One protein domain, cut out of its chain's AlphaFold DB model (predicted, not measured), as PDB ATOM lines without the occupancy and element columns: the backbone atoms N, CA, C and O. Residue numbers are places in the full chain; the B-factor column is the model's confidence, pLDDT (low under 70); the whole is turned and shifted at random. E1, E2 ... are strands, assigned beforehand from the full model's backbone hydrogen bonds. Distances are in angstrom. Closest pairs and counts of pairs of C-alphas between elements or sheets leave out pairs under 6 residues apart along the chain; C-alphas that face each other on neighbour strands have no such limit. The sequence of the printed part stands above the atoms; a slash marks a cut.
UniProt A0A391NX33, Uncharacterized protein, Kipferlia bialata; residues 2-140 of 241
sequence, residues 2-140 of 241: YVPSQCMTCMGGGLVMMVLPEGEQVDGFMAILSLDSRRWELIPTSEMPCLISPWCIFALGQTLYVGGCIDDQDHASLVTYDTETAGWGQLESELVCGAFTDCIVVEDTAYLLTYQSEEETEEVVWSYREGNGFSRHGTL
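This is residues 2 to 140 of the 241 residues of an uncharacterized protein of Kipferlia bialata (UniProt A0A391NX33). Three twisted four-stranded sheets fan out like three blades of an open, incomplete propeller. Their first strands, E1, E5 and E9, gather on the inner side of the fan, while their last strands, E4, E8 and E12, spread outward; the sheet E5 to E8 is the middle blade. The printed part has 139 residues with no named helix and twelve named strands, E1 to E12 in chain order, and its class is all strand. Each sheet is wholly antiparallel, with its four strands in chain order. The whole is compact, with a radius of gyration of the C-alphas of 14.6 A and spans of 45 by 35 by 23 A.

The first sheet has E1, residues 2 to 11, 22.5 A long and starting at C-alpha 2 (49.623, 12.669, 6.381); E2, residues 14 to 21, 22.3 A; E3, residues 29 to 34; and E4, residues 39 to 44. The second has E5, residues 53 to 60, 20.8 A long and starting at C-alpha 53 (44.421, 11.706, 20.487); E6, residues 63 to 69; E7, residues 76 to 82; and E8, residues 87 to 91. The third has E9, residues 99 to 106, 20.6 A; E10, residues 109 to 115; E11, residues 123 to 129; and E12, residues 133 to 139, ending at C-alpha 139 (24.973, 20.056, 30.738). E1 bends by 76 degrees at residue 6, E5 by 53 at 56, and E9 by 57 at 102.

Each sheet is a meander, each strand the antiparallel neighbour of the one before, and is strongly twisted. Within hydrogen-bond range are N 9 and O 16 of E1 and E2, 2.9 A; N 17 and O 31 of E2 and E3, 2.9 A; and N 32 and O 41 of E3 and E4, 2.8 A. So are N 58 and O 65 of E5 and E6, 2.9 A; N 66 and O 79 of E6 and E7, 2.8 A; and N 80 and O 89 of E7 and E8, 2.9 A. The third sheet has N 104 and O 111 of E9 and E10, 2.9 A; N 112 and O 126 of E10 and E11, 2.8 A; and N 127 and O 135 of E11 and E12, 2.8 A. The three form a stack of sheets, face to face in turn. The closest C-alphas of E1 and E5 are those of Cys 7 and Cys 56, 5.2 A; of E5 and E9, those of Cys 56 and Asp 102, 5.4 A. E1 and E9 are near each other, with 6 pairs of C-alphas within 10 A. E4 and E8 are apart, as are E8 and E12.

The C-alphas farthest apart, of Ser 37 and Glu 119, are 48.0 A apart. The printed part has no cut and no long link. Mean pLDDT of the printed part is 82.8; residues 2 to 6, 23 to 26, 71 to 74, 92 to 95 and 117 to 121 are under 70.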
ATOM      1  N   TYR A   2      49.937  11.691   5.322       60.59
ATOM      2  CA  TYR A   2      49.623  12.669   6.381       60.59
ATOM      3  C   TYR A   2      48.326  13.376   6.012       60.59
ATOM      4  O   TYR A   2      48.189  13.807   4.864       60.59
ATOM      5  N   VAL A   3      47.393  13.465   6.957       56.38
ATOM      6  CA  VAL A   3      46.076  14.074   6.743       56.38
ATOM      7  C   VAL A   3      45.893  15.196   7.770       56.38
ATOM      8  O   VAL A   3      46.232  15.002   8.941       56.38
ATOM      9  N   PRO A   4      45.407  16.381   7.355       57.16
ATOM     10  CA  PRO A   4      44.951  17.404   8.289       57.16
ATOM     11  C   PRO A   4      43.976  16.808   9.303       57.16
ATOM     12  O   PRO A   4      43.015  16.151   8.897       57.16
ATOM     13  N   SER A   5      44.205  17.028  10.599       62.69
ATOM     14  CA  SER A   5      43.145  16.763  11.568       62.69
ATOM     15  C   SER A   5      42.035  17.805  11.399       62.69
ATOM     16  O   SER A   5      42.232  18.861  10.793       62.69
ATOM     17  N   GLN A   6      40.855  17.509  11.941       66.12
ATOM     18  CA  GLN A   6      39.740  18.461  11.976       66.12
ATOM     19  C   GLN A   6      40.020  19.654  12.916       66.12
ATOM     20  O   GLN A   6      39.274  20.624  12.920       66.12
ATOM     21  N   CYS A   7      41.119  19.619  13.678       71.25
ATOM     22  CA  CYS A   7      41.465  20.616  14.681       71.25
ATOM     23  C   CYS A   7      42.291  21.743  14.044       71.25
ATOM     24  O   CYS A   7      43.480  21.574  13.737       71.25
ATOM     25  N   MET A   8      41.677  22.913  13.880       83.00
ATOM     26  CA  MET A   8      42.331  24.109  13.350       83.00
ATOM     27  C   MET A   8      42.007  25.328  14.211       83.00
ATOM     28  O   MET A   8      40.899  25.470  14.712       83.00
ATOM     29  N   THR A   9      42.966  26.239  14.352       87.25
ATOM     30  CA  THR A   9      42.754  27.516  15.043       87.25
ATOM     31  C   THR A   9      43.579  28.632  14.408       87.25
ATOM     32  O   THR A   9      44.438  28.386  13.561       87.25
ATOM     33  N   CYS A  10      43.324  29.877  14.800       83.50
ATOM     34  CA  CYS A  10      44.108  31.031  14.374       83.50
ATOM     35  C   CYS A  10      44.855  31.629  15.567       83.50
ATOM     36  O   CYS A  10      44.276  31.834  16.629       83.50
ATOM     37  N   MET A  11      46.124  31.986  15.370       84.94
ATOM     38  CA  MET A  11      46.934  32.664  16.384       84.94
ATOM     39  C   MET A  11      47.894  33.645  15.714       84.94
ATOM     40  O   MET A  11      48.586  33.288  14.762       84.94
ATOM     41  N   GLY A  12      47.931  34.896  16.185       79.00
ATOM     42  CA  GLY A  12      48.904  35.893  15.715       79.00
ATOM     43  C   GLY A  12      48.879  36.167  14.203       79.00
ATOM     44  O   GLY A  12      49.916  36.467  13.620       79.00
ATOM     45  N   GLY A  13      47.723  36.023  13.539       77.50
ATOM     46  CA  GLY A  13      47.611  36.145  12.076       77.50
ATOM     47  C   GLY A  13      48.133  34.930  11.292       77.50
ATOM     48  O   GLY A  13      48.253  34.989  10.067       77.50
ATOM     49  N   GLY A  14      48.450  33.835  11.982       77.69
ATOM     50  CA  GLY A  14      48.747  32.532  11.403       77.69
ATOM     51  C   GLY A  14      47.588  31.551  11.569       77.69
ATOM     52  O   GLY A  14      46.820  31.631  12.526       77.69
ATOM     53  N   LEU A  15      47.484  30.620  10.625       82.69
ATOM     54  CA  LEU A  15      46.609  29.456  10.711       82.69
ATOM     55  C   LEU A  15      47.400  28.299  11.321       82.69
ATOM     56  O   LEU A  15      48.467  27.963  10.814       82.69
ATOM     57  N   VAL A  16      46.878  27.694  12.376       85.31
ATOM     58  CA  VAL A  16      47.494  26.571  13.085       85.31
ATOM     59  C   VAL A  16      46.637  25.333  12.874       85.31
ATOM     60  O   VAL A  16      45.414  25.393  12.989       85.31
ATOM     61  N   MET A  17      47.275  24.211  12.567       87.25
ATOM     62  CA  MET A  17      46.593  22.932  12.408       87.25
ATOM     63  C   MET A  17      47.458  21.774  12.888       87.25
ATOM     64  O   MET A  17      48.681  21.798  12.739       87.25
ATOM     65  N   MET A  18      46.814  20.741  13.416       85.25
ATOM     66  CA  MET A  18      47.481  19.477  13.709       85.25
ATOM     67  C   MET A  18      47.453  18.591  12.465       85.25
ATOM     68  O   MET A  18      46.434  18.455  11.788       85.25
ATOM     69  N   VAL A  19      48.594  17.996  12.132       84.25
ATOM     70  CA  VAL A  19      48.728  17.082  11.000       84.25
ATOM     71  C   VAL A  19      49.218  15.747  11.529       84.25
ATOM     72  O   VAL A  19      50.326  15.643  12.056       84.25
ATOM     73  N   LEU A  20      48.378  14.726  11.382       80.81
ATOM     74  CA  LEU A  20      48.642  13.389  11.901       80.81
ATOM     75  C   LEU A  20      48.862  12.395  10.752       80.81
ATOM     76  O   LEU A  20      48.300  12.557   9.659       80.81
ATOM     77  N   PRO A  21      49.703  11.372  10.960       76.81
ATOM     78  CA  PRO A  21      49.809  10.261  10.033       76.81
ATOM     79  C   PRO A  21      48.496   9.466   9.996       76.81
ATOM     80  O   PRO A  21      47.844   9.208  11.001       76.81
ATOM     81  N   GLU A  22      48.091   9.064   8.799       73.94
ATOM     82  CA  GLU A  22      46.914   8.238   8.559       73.94
ATOM     83  C   GLU A  22      47.059   6.888   9.279       73.94
ATOM     84  O   GLU A  22      47.953   6.106   8.952       73.94
ATOM     85  N   GLY A  23      46.168   6.621  10.238       67.06
ATOM     86  CA  GLY A  23      46.124   5.365  10.991       67.06
ATOM     87  C   GLY A  23      47.091   5.266  12.176       67.06
ATOM     88  O   GLY A  23      47.116   4.218  12.818       67.06
ATOM     89  N   GLU A  24      47.854   6.318  12.493       60.81
ATOM     90  CA  GLU A  24      48.763   6.347  13.646       60.81
ATOM     91  C   GLU A  24      48.552   7.604  14.500       60.81
ATOM     92  O   GLU A  24      48.270   8.688  13.998       60.81
ATOM     93  N   GLN A  25      48.694   7.449  15.817       61.66
ATOM     94  CA  GLN A  25      48.321   8.470  16.798       61.66
ATOM     95  C   GLN A  25      49.480   9.358  17.283       61.66
ATOM     96  O   GLN A  25      49.220  10.346  17.960       61.66
ATOM     97  N   VAL A  26      50.748   9.056  16.959       60.91
ATOM     98  CA  VAL A  26      51.868   9.571  17.785       60.91
ATOM     99  C   VAL A  26      52.945  10.373  17.030       60.91
ATOM    100  O   VAL A  26      53.550  11.264  17.619       60.91
ATOM    101  N   ASP A  27      53.127  10.177  15.719       74.19
ATOM    102  CA  ASP A  27      54.207  10.827  14.946       74.19
ATOM    103  C   ASP A  27      53.691  11.936  14.009       74.19
ATOM    104  O   ASP A  27      53.850  11.891  12.787       74.19
ATOM    105  N   GLY A  28      53.024  12.936  14.583       83.25
ATOM    106  CA  GLY A  28      52.494  14.097  13.868       83.25
ATOM    107  C   GLY A  28      53.403  15.330  13.853       83.25
ATOM    108  O   GLY A  28      54.561  15.337  14.283       83.25
ATOM    109  N   PHE A  29      52.846  16.423  13.347       89.06
ATOM    110  CA  PHE A  29      53.402  17.762  13.506       89.06
ATOM    111  C   PHE A  29      52.281  18.792  13.613       89.06
ATOM    112  O   PHE A  29      51.214  18.650  13.016       89.06
ATOM    113  N   MET A  30      52.550  19.864  14.344       90.38
ATOM    114  CA  MET A  30      51.743  21.072  14.302       90.38
ATOM    115  C   MET A  30      52.269  21.958  13.173       90.38
ATOM    116  O   MET A  30      53.455  22.282  13.121       90.38
ATOM    117  N   ALA A  31      51.398  22.320  12.238       89.50
ATOM    118  CA  ALA A  31      51.728  23.171  11.108       89.50
ATOM    119  C   ALA A  31      51.151  24.573  11.325       89.50
ATOM    120  O   ALA A  31      49.951  24.730  11.545       89.50
ATOM    121  N   ILE A  32      52.008  25.589  11.229       90.06
ATOM    122  CA  ILE A  32      51.635  26.999  11.342       90.06
ATOM    123  C   ILE A  32      51.876  27.676   9.993       90.06
ATOM    124  O   ILE A  32      53.011  27.793   9.532       90.06
ATOM    125  N   LEU A  33      50.813  28.137   9.339       85.69
ATOM    126  CA  LEU A  33      50.882  28.953   8.132       85.69
ATOM    127  C   LEU A  33      50.803  30.429   8.503       85.69
ATOM    128  O   LEU A  33      49.741  30.941   8.850       85.69
ATOM    129  N   SER A  34      51.908  31.147   8.327       85.94
ATOM    130  CA  SER A  34      51.888  32.609   8.356       85.94
ATOM    131  C   SER A  34      51.139  33.133   7.128       85.94
ATOM    132  O   SER A  34      51.575  32.906   5.996       85.94
ATOM    133  N   LEU A  35      50.034  33.859   7.329       79.38
ATOM    134  CA  LEU A  35      49.247  34.412   6.219       79.38
ATOM    135  C   LEU A  35      49.974  35.561   5.505       79.38
ATOM    136  O   LEU A  35      49.865  35.698   4.283       79.38
ATOM    137  N   ASP A  36      50.784  36.323   6.242       82.62
ATOM    138  CA  ASP A  36      51.589  37.420   5.696       82.62
ATOM    139  C   ASP A  36      52.714  36.911   4.792       82.62
ATOM    140  O   ASP A  36      52.873  37.349   3.649       82.62
ATOM    141  N   SER A  37      53.508  35.964   5.298       87.94
ATOM    142  CA  SER A  37      54.675  35.451   4.572       87.94
ATOM    143  C   SER A  37      54.343  34.286   3.638       87.94
ATOM    144  O   SER A  37      55.147  33.966   2.757       87.94
ATOM    145  N   ARG A  38      53.163  33.671   3.808       87.00
ATOM    146  CA  ARG A  38      52.698  32.461   3.107       87.00
ATOM    147  C   ARG A  38      53.663  31.289   3.256       87.00
ATOM    148  O   ARG A  38      53.887  30.530   2.310       87.00
ATOM    149  N   ARG A  39      54.289  31.181   4.427       91.25
ATOM    150  CA  ARG A  39      55.243  30.122   4.758       91.25
ATOM    151  C   ARG A  39      54.689  29.249   5.863       91.25
ATOM    152  O   ARG A  39      54.063  29.749   6.793       91.25
ATOM    153  N   TRP A  40      54.971  27.962   5.721       89.94
ATOM    154  CA  TRP A  40      54.693  26.955   6.725       89.94
ATOM    155  C   TRP A  40      55.883  26.819   7.664       89.94
ATOM    156  O   TRP A  40      57.027  26.698   7.216       89.94
ATOM    157  N   GLU A  41      55.584  26.806   8.948       92.38
ATOM    158  CA  GLU A  41      56.448  26.350  10.020       92.38
ATOM    159  C   GLU A  41      55.891  25.030  10.548       92.38
ATOM    160  O   GLU A  41      54.679  24.873  10.680       92.38
ATOM    161  N   LEU A  42      56.773  24.060  10.784       92.00
ATOM    162  CA  LEU A  42      56.398  22.726  11.240       92.00
ATOM    163  C   LEU A  42      57.052  22.481  12.594       92.00
ATOM    164  O   LEU A  42      58.279  22.531  12.703       92.00
ATOM    165  N   ILE A  43      56.231  22.196  13.596       90.62
ATOM    166  CA  ILE A  43      56.650  21.924  14.966       90.62
ATOM    167  C   ILE A  43      56.406  20.435  15.233       90.62
ATOM    168  O   ILE A  43      55.256  19.991  15.190       90.62
ATOM    169  N   PRO A  44      57.460  19.633  15.466       87.69
ATOM    170  CA  PRO A  44      57.306  18.211  15.752       87.69
ATOM    171  C   PRO A  44      56.476  17.978  17.019       87.69
ATOM    172  O   PRO A  44      56.716  18.616  18.044       87.69
ATOM    173  N   THR A  45      55.545  17.019  16.978       87.00
ATOM    174  CA  THR A  45      54.786  16.605  18.174       87.00
ATOM    175  C   THR A  45      55.506  15.524  18.976       87.00
ATOM    176  O   THR A  45      55.001  15.092  20.001       87.00
ATOM    177  N   SER A  46      56.706  15.100  18.567       83.75
ATOM    178  CA  SER A  46      57.508  14.103  19.295       83.75
ATOM    179  C   SER A  46      57.930  14.557  20.697       83.75
ATOM    180  O   SER A  46      58.320  13.738  21.522       83.75
ATOM    181  N   GLU A  47      57.903  15.867  20.951       84.00
ATOM    182  CA  GLU A  47      58.186  16.477  22.256       84.00
ATOM    183  C   GLU A  47      56.903  16.826  23.031       84.00
ATOM    184  O   GLU A  47      56.979  17.307  24.160       84.00
ATOM    185  N   MET A  48      55.731  16.583  22.431       86.06
ATOM    186  CA  MET A  48      54.431  16.851  23.031       86.06
ATOM    187  C   MET A  48      54.182  15.865  24.188       86.06
ATOM    188  O   MET A  48      54.261  14.651  23.985       86.06
ATOM    189  N   PRO A  49      53.862  16.346  25.400       82.00
ATOM    190  CA  PRO A  49      53.499  15.477  26.511       82.00
ATOM    191  C   PRO A  49      52.256  14.629  26.204       82.00
ATOM    192  O   PRO A  49      51.224  15.171  25.838       82.00
ATOM    193  N   CYS A  50      52.372  13.310  26.383       72.81
ATOM    194  CA  CYS A  50      51.327  12.326  26.714       72.81
ATOM    195  C   CYS A  50      49.905  12.456  26.108       72.81
ATOM    196  O   CYS A  50      48.974  11.947  26.714       72.81
ATOM    197  N   LEU A  51      49.687  13.079  24.947       72.06
ATOM    198  CA  LEU A  51      48.390  13.053  24.258       72.06
ATOM    199  C   LEU A  51      48.369  11.929  23.226       72.06
ATOM    200  O   LEU A  51      49.189  11.908  22.310       72.06
ATOM    201  N   ILE A  52      47.402  11.024  23.360       71.56
ATOM    202  CA  ILE A  52      47.206   9.909  22.426       71.56
ATOM    203  C   ILE A  52      46.259  10.309  21.293       71.56
ATOM    204  O   ILE A  52      46.329   9.772  20.191       71.56
ATOM    205  N   SER A  53      45.350  11.254  21.524       78.50
ATOM    206  CA  SER A  53      44.421  11.706  20.487       78.50
ATOM    207  C   SER A  53      44.060  13.175  20.675       78.50
ATOM    208  O   SER A  53      43.227  13.477  21.526       78.50
ATOM    209  N   PRO A  54      44.682  14.097  19.914       82.56
ATOM    210  CA  PRO A  54      44.294  15.498  19.930       82.56
ATOM    211  C   PRO A  54      42.977  15.657  19.163       82.56
ATOM    212  O   PRO A  54      42.891  15.297  17.987       82.56
ATOM    213  N   TRP A  55      41.954  16.168  19.837       83.31
ATOM    214  CA  TRP A  55      40.600  16.339  19.296       83.31
ATOM    215  C   TRP A  55      40.237  17.809  19.122       83.31
ATOM    216  O   TRP A  55      39.450  18.145  18.241       83.31
ATOM    217  N   CYS A  56      40.870  18.707  19.876       86.62
ATOM    218  CA  CYS A  56      40.621  20.133  19.747       86.62
ATOM    219  C   CYS A  56      41.915  20.950  19.886       86.62
ATOM    220  O   CYS A  56      42.896  20.513  20.493       86.62
ATOM    221  N   ILE A  57      41.949  22.130  19.265       89.88
ATOM    222  CA  ILE A  57      43.075  23.063  19.357       89.88
ATOM    223  C   ILE A  57      42.556  24.492  19.431       89.88
ATOM    224  O   ILE A  57      41.706  24.897  18.641       89.88
ATOM    225  N   PHE A  58      43.097  25.276  20.355       92.56
ATOM    226  CA  PHE A  58      42.755  26.684  20.501       92.56
ATOM    227  C   PHE A  58      43.962  27.514  20.931       92.56
ATOM    228  O   PHE A  58      44.996  26.983  21.327       92.56
ATOM    229  N   ALA A  59      43.840  28.835  20.834       92.62
ATOM    230  CA  ALA A  59      44.874  29.774  21.240       92.62
ATOM    231  C   ALA A  59      44.319  30.761  22.270       92.62
ATOM    232  O   ALA A  59      43.257  31.345  22.055       92.62
ATOM    233  N   LEU A  60      45.060  30.985  23.355       93.38
ATOM    234  CA  LEU A  60      44.837  32.106  24.269       93.38
ATOM    235  C   LEU A  60      46.142  32.893  24.359       93.38
ATOM    236  O   LEU A  60      47.195  32.346  24.683       93.38
ATOM    237  N   GLY A  61      46.092  34.177  23.998       90.56
ATOM    238  CA  GLY A  61      47.290  35.007  23.920       90.56
ATOM    239  C   GLY A  61      48.342  34.417  22.971       90.56
ATOM    240  O   GLY A  61      48.108  34.324  21.768       90.56
ATOM    241  N   GLN A  62      49.497  34.052  23.530       91.44
ATOM    242  CA  GLN A  62      50.671  33.522  22.815       91.44
ATOM    243  C   GLN A  62      50.866  32.012  23.028       91.44
ATOM    244  O   GLN A  62      51.893  31.443  22.635       91.44
ATOM    245  N   THR A  63      49.891  31.370  23.665       94.56
ATOM    246  CA  THR A  63      49.941  29.961  24.024       94.56
ATOM    247  C   THR A  63      48.897  29.204  23.218       94.56
ATOM    248  O   THR A  63      47.713  29.553  23.190       94.56
ATOM    249  N   LEU A  64      49.357  28.153  22.547       93.81
ATOM    250  CA  LEU A  64      48.499  27.167  21.908       93.81
ATOM    251  C   LEU A  64      48.143  26.088  22.914       93.81
ATOM    252  O   LEU A  64      48.978  25.669  23.710       93.81
ATOM    253  N   TYR A  65      46.908  25.627  22.841       93.50
ATOM    254  CA  TYR A  65      46.349  24.597  23.688       93.50
ATOM    255  C   TYR A  65      45.833  23.488  22.791       93.50
ATOM    256  O   TYR A  65      45.038  23.738  21.888       93.50
ATOM    257  N   VAL A  66      46.288  22.271  23.043       91.56
ATOM    258  CA  VAL A  66      45.835  21.066  22.359       91.56
ATOM    259  C   VAL A  66      45.093  20.229  23.383       91.56
ATOM    260  O   VAL A  66      45.678  19.811  24.384       91.56
ATOM    261  N   GLY A  67      43.800  20.034  23.151       89.62
ATOM    262  CA  GLY A  67      42.943  19.213  23.986       89.62
ATOM    263  C   GLY A  67      42.728  17.834  23.391       89.62
ATOM    264  O   GLY A  67      42.606  17.666  22.175       89.62
ATOM    265  N   GLY A  68      42.696  16.834  24.259       86.44
ATOM    266  CA  GLY A  68      42.447  15.458  23.863       86.44
ATOM    267  C   GLY A  68      42.422  14.513  25.053       86.44
ATOM    268  O   GLY A  68      42.141  14.933  26.178       86.44
ATOM    269  N   CYS A  69      42.748  13.249  24.785       80.50
ATOM    270  CA  CYS A  69      42.827  12.182  25.783       80.50
ATOM    271  C   CYS A  69      44.276  11.689  25.987       80.50
ATOM    272  O   CYS A  69      45.060  11.653  25.027       80.50
ATOM    273  N   ILE A  70      44.631  11.320  27.227       73.50
ATOM    274  CA  ILE A  70      45.971  10.815  27.604       73.50
ATOM    275  C   ILE A  70      46.072   9.282  27.525       73.50
ATOM    276  O   ILE A  70      47.161   8.765  27.287       73.50
ATOM    277  N   ASP A  71      44.985   8.542  27.729       68.69
ATOM    278  CA  ASP A  71      44.957   7.074  27.739       68.69
ATOM    279  C   ASP A  71      43.579   6.527  27.319       68.69
ATOM    280  O   ASP A  71      42.720   7.278  26.867       68.69
ATOM    281  N   ASP A  72      43.366   5.210  27.433       61.62
ATOM    282  CA  ASP A  72      42.036   4.587  27.290       61.62
ATOM    283  C   ASP A  72      41.078   4.997  28.435       61.62
ATOM    284  O   ASP A  72      39.956   4.499  28.502       61.62
ATOM    285  N   GLN A  73      41.526   5.824  29.389       54.44
ATOM    286  CA  GLN A  73      40.707   6.300  30.496       54.44
ATOM    287  C   GLN A  73      40.144   7.665  30.113       54.44
ATOM    288  O   GLN A  73      40.845   8.505  29.561       54.44
ATOM    289  N   ASP A  74      38.861   7.871  30.400       66.12
ATOM    290  CA  ASP A  74      38.065   9.059  30.079       66.12
ATOM    291  C   ASP A  74      38.553  10.331  30.816       66.12
ATOM    292  O   ASP A  74      37.815  10.939  31.597       66.12
ATOM    293  N   HIS A  75      39.813  10.727  30.639       76.12
ATOM    294  CA  HIS A  75      40.427  11.875  31.290       76.12
ATOM    295  C   HIS A  75      40.925  12.885  30.263       76.12
ATOM    296  O   HIS A  75      41.857  12.649  29.487       76.12
ATOM    297  N   ALA A  76      40.309  14.062  30.314       83.62
ATOM    298  CA  ALA A  76      40.590  15.141  29.403       83.62
ATOM    299  C   ALA A  76      41.928  15.761  29.799       83.62
ATOM    300  O   ALA A  76      42.238  15.905  30.982       83.62
ATOM    301  N   SER A  77      42.727  16.154  28.814       86.69
ATOM    302  CA  SER A  77      44.004  16.818  29.058       86.69
ATOM    303  C   SER A  77      44.225  17.959  28.098       86.69
ATOM    304  O   SER A  77      43.851  17.873  26.927       86.69
ATOM    305  N   LEU A  78      44.854  19.017  28.610       90.31
ATOM    306  CA  LEU A  78      45.352  20.118  27.808       90.31
ATOM    307  C   LEU A  78      46.874  20.106  27.826       90.31
ATOM    308  O   LEU A  78      47.521  20.201  28.871       90.31
ATOM    309  N   VAL A  79      47.449  20.058  26.639       91.88
ATOM    310  CA  VAL A  79      48.870  20.295  26.422       91.88
ATOM    311  C   VAL A  79      49.040  21.691  25.863       91.88
ATOM    312  O   VAL A  79      48.263  22.134  25.023       91.88
ATOM    313  N   THR A  80      50.056  22.395  26.338       93.88
ATOM    314  CA  THR A  80      50.315  23.777  25.949       93.88
ATOM    315  C   THR A  80      51.581  23.870  25.122       93.88
ATOM    316  O   THR A  80      52.578  23.228  25.451       93.88
ATOM    317  N   TYR A  81      51.580  24.730  24.115       93.88
ATOM    318  CA  TYR A  81      52.778  25.135  23.400       93.88
ATOM    319  C   TYR A  81      52.918  26.653  23.465       93.88
ATOM    320  O   TYR A  81      52.101  27.396  22.918       93.88
ATOM    321  N   ASP A  82      53.947  27.111  24.168       93.56
ATOM    322  CA  ASP A  82      54.286  28.524  24.257       93.56
ATOM    323  C   ASP A  82      55.111  28.919  23.028       93.56
ATOM    324  O   ASP A  82      56.202  28.394  22.788       93.56
ATOM    325  N   THR A  83      54.571  29.840  22.233       89.56
ATOM    326  CA  THR A  83      55.168  30.196  20.936       89.56
ATOM    327  C   THR A  83      56.332  31.172  21.042       89.56
ATOM    328  O   THR A  83      57.110  31.295  20.098       89.56
ATOM    329  N   GLU A  84      56.509  31.834  22.187       90.12
ATOM    330  CA  GLU A  84      57.638  32.741  22.415       90.12
ATOM    331  C   GLU A  84      58.888  31.976  22.853       90.12
ATOM    332  O   GLU A  84      60.005  32.270  22.420       90.12
ATOM    333  N   THR A  85      58.696  30.981  23.712       93.25
ATOM    334  CA  THR A  85      59.758  30.125  24.251       93.25
ATOM    335  C   THR A  85      59.967  28.850  23.439       93.25
ATOM    336  O   THR A  85      60.971  28.168  23.648       93.25
ATOM    337  N   ALA A  86      59.058  28.555  22.503       91.62
ATOM    338  CA  ALA A  86      59.012  27.323  21.719       91.62
ATOM    339  C   ALA A  86      59.004  26.065  22.607       91.62
ATOM    340  O   ALA A  86      59.674  25.074  22.309       91.62
ATOM    341  N   GLY A  87      58.279  26.133  23.726       93.25
ATOM    342  CA  GLY A  87      58.278  25.113  24.769       93.25
ATOM    343  C   GLY A  87      56.933  24.413  24.910       93.25
ATOM    344  O   GLY A  87      55.891  25.063  24.986       93.25
ATOM    345  N   TRP A  88      56.969  23.083  25.007       92.56
ATOM    346  CA  TRP A  88      55.814  22.288  25.412       92.56
ATOM    347  C   TRP A  88      55.649  22.286  26.937       92.56
ATOM    348  O   TRP A  88      56.620  22.222  27.693       92.56
ATOM    349  N   GLY A  89      54.399  22.313  27.377       91.88
ATOM    350  CA  GLY A  89      53.981  22.165  28.765       91.88
ATOM    351  C   GLY A  89      52.705  21.337  28.849       91.88
ATOM    352  O   GLY A  89      52.100  21.010  27.832       91.88
ATOM    353  N   GLN A  90      52.288  20.985  30.058       89.00
ATOM    354  CA  GLN A  90      51.065  20.223  30.283       89.00
ATOM    355  C   GLN A  90      50.273  20.859  31.419       89.00
ATOM    356  O   GLN A  90      50.840  21.248  32.442       89.00
ATOM    357  N   LEU A  91      48.961  20.948  31.224       85.94
ATOM    358  CA  LEU A  91      48.008  21.324  32.251       85.94
ATOM    359  C   LEU A  91      47.236  20.076  32.652       85.94
ATOM    360  O   LEU A  91      46.436  19.542  31.885       85.94
ATOM    361  N   GLU A  92      47.499  19.601  33.866       69.31
ATOM    362  CA  GLU A  92      46.719  18.516  34.442       69.31
ATOM    363  C   GLU A  92      45.299  19.008  34.711       69.31
ATOM    364  O   GLU A  92      45.064  20.019  35.376       69.31
ATOM    365  N   SER A  93      44.346  18.274  34.156       65.25
ATOM    366  CA  SER A  93      42.932  18.589  34.203       65.25
ATOM    367  C   SER A  93      42.208  17.565  35.076       65.25
ATOM    368  O   SER A  93      41.164  17.042  34.702       65.25
ATOM    369  N   GLU A  94      42.750  17.293  36.273       61.78
ATOM    370  CA  GLU A  94      42.185  16.336  37.249       61.78
ATOM    371  C   GLU A  94      40.699  16.606  37.581       61.78
ATOM    372  O   GLU A  94      40.013  15.757  38.143       61.78
ATOM    373  N   LEU A  95      40.196  17.799  37.246       67.06
ATOM    374  CA  LEU A  95      38.816  18.231  37.452       67.06
ATOM    375  C   LEU A  95      37.868  17.918  36.284       67.06
ATOM    376  O   LEU A  95      36.656  17.936  36.493       67.06
ATOM    377  N   VAL A  96      38.383  17.680  35.075       75.81
ATOM    378  CA  VAL A  96      37.559  17.475  33.876       75.81
ATOM    379  C   VAL A  96      37.502  15.989  33.557       75.81
ATOM    380  O   VAL A  96      38.443  15.407  33.020       75.81
ATOM    381  N   CYS A  97      36.374  15.374  33.896       75.50
ATOM    382  CA  CYS A  97      36.063  14.022  33.452       75.50
ATOM    383  C   CYS A  97      35.664  14.037  31.972       75.50
ATOM    384  O   CYS A  97      34.963  14.955  31.541       75.50
ATOM    385  N   GLY A  98      36.040  12.994  31.241       80.88
ATOM    386  CA  GLY A  98      35.689  12.795  29.842       80.88
ATOM    387  C   GLY A  98      36.840  13.013  28.872       80.88
ATOM    388  O   GLY A  98      37.983  13.156  29.277       80.88
ATOM    389  N   ALA A  99      36.531  13.096  27.582       82.94
ATOM    390  CA  ALA A  99      37.464  13.546  26.549       82.94
ATOM    391  C   ALA A  99      36.966  14.860  25.932       82.94
ATOM    392  O   ALA A  99      35.758  15.054  25.788       82.94
ATOM    393  N   PHE A 100      37.884  15.768  25.578       86.25
ATOM    394  CA  PHE A 100      37.532  17.021  24.900       86.25
ATOM    395  C   PHE A 100      37.100  16.745  23.464       86.25
ATOM    396  O   PHE A 100      37.940  16.331  22.678       86.25
ATOM    397  N   THR A 101      35.843  16.999  23.113       84.69
ATOM    398  CA  THR A 101      35.298  16.725  21.771       84.69
ATOM    399  C   THR A 101      35.424  17.909  20.827       84.69
ATOM    400  O   THR A 101      35.749  17.726  19.659       84.69
ATOM    401  N   ASP A 102      35.236  19.122  21.338       87.56
ATOM    402  CA  ASP A 102      35.309  20.348  20.548       87.56
ATOM    403  C   ASP A 102      35.709  21.537  21.442       87.56
ATOM    404  O   ASP A 102      35.673  21.465  22.680       87.56
ATOM    405  N   CYS A 103      36.148  22.631  20.826       91.06
ATOM    406  CA  CYS A 103      36.498  23.852  21.534       91.06
ATOM    407  C   CYS A 103      36.220  25.113  20.719       91.06
ATOM    408  O   CYS A 103      36.370  25.145  19.501       91.06
ATOM    409  N   ILE A 104      35.955  26.208  21.426       91.56
ATOM    410  CA  ILE A 104      35.880  27.541  20.834       91.56
ATOM    411  C   ILE A 104      36.401  28.593  21.807       91.56
ATOM    412  O   ILE A 104      36.251  28.465  23.018       91.56
ATOM    413  N   VAL A 105      36.998  29.668  21.297       91.81
ATOM    414  CA  VAL A 105      37.438  30.800  22.124       91.81
ATOM    415  C   VAL A 105      36.466  31.956  21.966       91.81
ATOM    416  O   VAL A 105      36.172  32.384  20.852       91.81
ATOM    417  N   VAL A 106      35.997  32.483  23.096       90.06
ATOM    418  CA  VAL A 106      35.193  33.703  23.167       90.06
ATOM    419  C   VAL A 106      35.934  34.699  24.050       90.06
ATOM    420  O   VAL A 106      36.135  34.462  25.240       90.06
ATOM    421  N   GLU A 107      36.334  35.825  23.459       90.38
ATOM    422  CA  GLU A 107      37.176  36.834  24.113       90.38
ATOM    423  C   GLU A 107      38.495  36.217  24.637       90.38
ATOM    424  O   GLU A 107      39.346  35.827  23.842       90.38
ATOM    425  N   ASP A 108      38.676  36.141  25.957       93.12
ATOM    426  CA  ASP A 108      39.865  35.600  26.632       93.12
ATOM    427  C   ASP A 108      39.607  34.252  27.325       93.12
ATOM    428  O   ASP A 108      40.371  33.829  28.198       93.12
ATOM    429  N   THR A 109      38.502  33.597  26.969       95.56
ATOM    430  CA  THR A 109      38.034  32.368  27.603       95.56
ATOM    431  C   THR A 109      37.803  31.295  26.544       95.56
ATOM    432  O   THR A 109      37.069  31.500  25.577       95.56
ATOM    433  N   ALA A 110      38.423  30.133  26.732       95.06
ATOM    434  CA  ALA A 110      38.140  28.950  25.934       95.06
ATOM    435  C   ALA A 110      36.930  28.222  26.521       95.06
ATOM    436  O   ALA A 110      36.843  28.048  27.732       95.06
ATOM    437  N   TYR A 111      36.018  27.786  25.669       93.81
ATOM    438  CA  TYR A 111      34.899  26.921  25.998       93.81
ATOM    439  C   TYR A 111      35.162  25.564  25.361       93.81
ATOM    440  O   TYR A 111      35.524  25.486  24.189       93.81
ATOM    441  N   LEU A 112      35.037  24.515  26.160       92.94
ATOM    442  CA  LEU A 112      35.440  23.156  25.837       92.94
ATOM    443  C   LEU A 112      34.229  22.256  26.034       92.94
ATOM    444  O   LEU A 112      33.606  22.297  27.099       92.94
ATOM    445  N   LEU A 113      33.915  21.456  25.024       91.06
ATOM    446  CA  LEU A 113      32.943  20.383  25.155       91.06
ATOM    447  C   LEU A 113      33.653  19.113  25.585       91.06
ATOM    448  O   LEU A 113      34.731  18.782  25.090       91.06
ATOM    449  N   THR A 114      33.060  18.433  26.558       88.69
ATOM    450  CA  THR A 114      33.570  17.166  27.069       88.69
ATOM    451  C   THR A 114      32.458  16.146  27.094       88.69
ATOM    452  O   THR A 114      31.374  16.438  27.599       88.69
ATOM    453  N   TYR A 115      32.763  14.945  26.635       81.44
ATOM    454  CA  TYR A 115      31.881  13.791  26.727       81.44
ATOM    455  C   TYR A 115      32.191  12.978  27.992       81.44
ATOM    456  O   TYR A 115      33.343  12.582  28.177       81.44
ATOM    457  N   GLN A 116      31.203  12.730  28.861       70.88
ATOM    458  CA  GLN A 116      31.395  12.002  30.126       70.88
ATOM    459  C   GLN A 116      31.118  10.489  29.985       70.88
ATOM    460  O   GLN A 116      30.100  10.005  30.446       70.88
ATOM    461  N   SER A 117      32.086   9.709  29.489       66.31
ATOM    462  CA  SER A 117      32.093   8.221  29.491       66.31
ATOM    463  C   SER A 117      30.996   7.506  28.675       66.31
ATOM    464  O   SER A 117      29.938   8.052  28.406       66.31
ATOM    465  N   GLU A 118      31.227   6.232  28.321       59.56
ATOM    466  CA  GLU A 118      30.295   5.363  27.559       59.56
ATOM    467  C   GLU A 118      28.871   5.236  28.127       59.56
ATOM    468  O   GLU A 118      27.956   4.864  27.390       59.56
ATOM    469  N   GLU A 119      28.670   5.523  29.414       61.91
ATOM    470  CA  GLU A 119      27.371   5.370  30.078       61.91
ATOM    471  C   GLU A 119      26.575   6.682  30.199       61.91
ATOM    472  O   GLU A 119      25.353   6.615  30.359       61.91
ATOM    473  N   GLU A 120      27.217   7.854  30.094       65.31
ATOM    474  CA  GLU A 120      26.533   9.154  30.104       65.31
ATOM    475  C   GLU A 120      26.708   9.832  28.742       65.31
ATOM    476  O   GLU A 120      27.783  10.282  28.355       65.31
ATOM    477  N   THR A 121      25.615   9.932  27.994       66.44
ATOM    478  CA  THR A 121      25.606  10.571  26.675       66.44
ATOM    479  C   THR A 121      25.619  12.099  26.752       66.44
ATOM    480  O   THR A 121      25.598  12.751  25.715       66.44
ATOM    481  N   GLU A 122      25.630  12.686  27.951       74.69
ATOM    482  CA  GLU A 122      25.521  14.130  28.129       74.69
ATOM    483  C   GLU A 122      26.868  14.829  27.905       74.69
ATOM    484  O   GLU A 122      27.836  14.642  28.647       74.69
ATOM    485  N   GLU A 123      26.913  15.718  26.911       84.19
ATOM    486  CA  GLU A 123      28.030  16.646  26.769       84.19
ATOM    487  C   GLU A 123      27.960  17.790  27.800       84.19
ATOM    488  O   GLU A 123      26.927  18.436  28.033       84.19
ATOM    489  N   VAL A 124      29.112  18.071  28.410       88.44
ATOM    490  CA  VAL A 124      29.289  19.116  29.421       88.44
ATOM    491  C   VAL A 124      30.123  20.253  28.849       88.44
ATOM    492  O   VAL A 124      31.193  20.030  28.282       88.44
ATOM    493  N   VAL A 125      29.668  21.490  29.073       91.50
ATOM    494  CA  VAL A 125      30.439  22.693  28.737       91.50
ATOM    495  C   VAL A 125      31.327  23.082  29.912       91.50
ATOM    496  O   VAL A 125      30.860  23.387  31.018       91.50
ATOM    497  N   TRP A 126      32.620  23.148  29.637       93.12
ATOM    498  CA  TRP A 126      33.627  23.730  30.510       93.12
ATOM    499  C   TRP A 126      34.127  25.042  29.927       93.12
ATOM    500  O   TRP A 126      34.173  25.216  28.716       93.12
ATOM    501  N   SER A 127      34.552  25.960  30.785       94.25
ATOM    502  CA  SER A 127      35.381  27.087  30.371       94.25
ATOM    503  C   SER A 127      36.758  26.992  30.993       94.25
ATOM    504  O   SER A 127      36.869  26.657  32.171       94.25
ATOM    505  N   TYR A 128      37.776  27.387  30.247       94.81
ATOM    506  CA  TYR A 128      39.134  27.568  30.720       94.81
ATOM    507  C   TYR A 128      39.583  29.008  30.470       94.81
ATOM    508  O   TYR A 128      39.438  29.546  29.370       94.81
ATOM    509  N   ARG A 129      40.159  29.626  31.502       94.44
ATOM    510  CA  ARG A 129      40.782  30.946  31.409       94.44
ATOM    511  C   ARG A 129      42.116  30.941  32.135       94.44
ATOM    512  O   ARG A 129      42.211  30.468  33.271       94.44
ATOM    513  N   GLU A 130      43.135  31.515  31.502       91.75
ATOM    514  CA  GLU A 130      44.467  31.641  32.095       91.75
ATOM    515  C   GLU A 130      44.396  32.351  33.457       91.75
ATOM    516  O   GLU A 130      43.743  33.381  33.617       91.75
ATOM    517  N   GLY A 131      45.035  31.757  34.467       90.38
ATOM    518  CA  GLY A 131      45.026  32.242  35.852       90.38
ATOM    519  C   GLY A 131      43.790  31.866  36.680       90.38
ATOM    520  O   GLY A 131      43.903  31.802  37.904       90.38
ATOM    521  N   ASN A 132      42.652  31.557  36.047       91.00
ATOM    522  CA  ASN A 132      41.425  31.135  36.739       91.00
ATOM    523  C   ASN A 132      41.184  29.618  36.665       91.00
ATOM    524  O   ASN A 132      40.490  29.073  37.522       91.00
ATOM    525  N   GLY A 133      41.765  28.939  35.673       91.75
ATOM    526  CA  GLY A 133      41.614  27.499  35.471       91.75
ATOM    527  C   GLY A 133      40.260  27.115  34.869       91.75
ATOM    528  O   GLY A 133      39.632  27.908  34.165       91.75
ATOM    529  N   PHE A 134      39.839  25.874  35.127       91.56
ATOM    530  CA  PHE A 134      38.599  25.305  34.604       91.56
ATOM    531  C   PHE A 134      37.377  25.682  35.449       91.56
ATOM    532  O   PHE A 134      37.438  25.754  36.676       91.56
ATOM    533  N   SER A 135      36.236  25.883  34.797       92.25
ATOM    534  CA  SER A 135      34.932  26.079  35.436       92.25
ATOM    535  C   SER A 135      33.848  25.345  34.652       92.25
ATOM    536  O   SER A 135      33.766  25.484  33.434       92.25
ATOM    537  N   ARG A 136      33.019  24.563  35.346       90.69
ATOM    538  CA  ARG A 136      31.893  23.830  34.750       90.69
ATOM    539  C   ARG A 136      30.685  24.754  34.631       90.69
ATOM    540  O   ARG A 136      30.302  25.359  35.632       90.69
ATOM    541  N   HIS A 137      30.075  24.835  33.450       86.69
ATOM    542  CA  HIS A 137      28.886  25.672  33.226       86.69
ATOM    543  C   HIS A 137      27.576  24.890  33.338       86.69
ATOM    544  O   HIS A 137      26.590  25.426  33.832       86.69
ATOM    545  N   GLY A 138      27.575  23.610  32.969       76.50
ATOM    546  CA  GLY A 138      26.389  22.757  33.033       76.50
ATOM    547  C   GLY A 138      26.356  21.741  31.899       76.50
ATOM    548  O   GLY A 138      27.312  21.635  31.127       76.50
ATOM    549  N   THR A 139      25.265  20.984  31.833       76.69
ATOM    550  CA  THR A 139      24.973  20.056  30.738       76.69
ATOM    551  C   THR A 139      24.170  20.784  29.670       76.69
ATOM    552  O   THR A 139      23.273  21.574  29.979       76.69
ATOM    553  N   LEU A 140      24.525  20.560  28.406       78.25
ATOM    554  CA  LEU A 140      23.699  21.019  27.294       78.25
ATOM    555  C   LEU A 140      22.498  20.076  27.150       78.25
ATOM    556  O   LEU A 140      22.614  18.888  27.455       78.25
TER     557      LEU A 140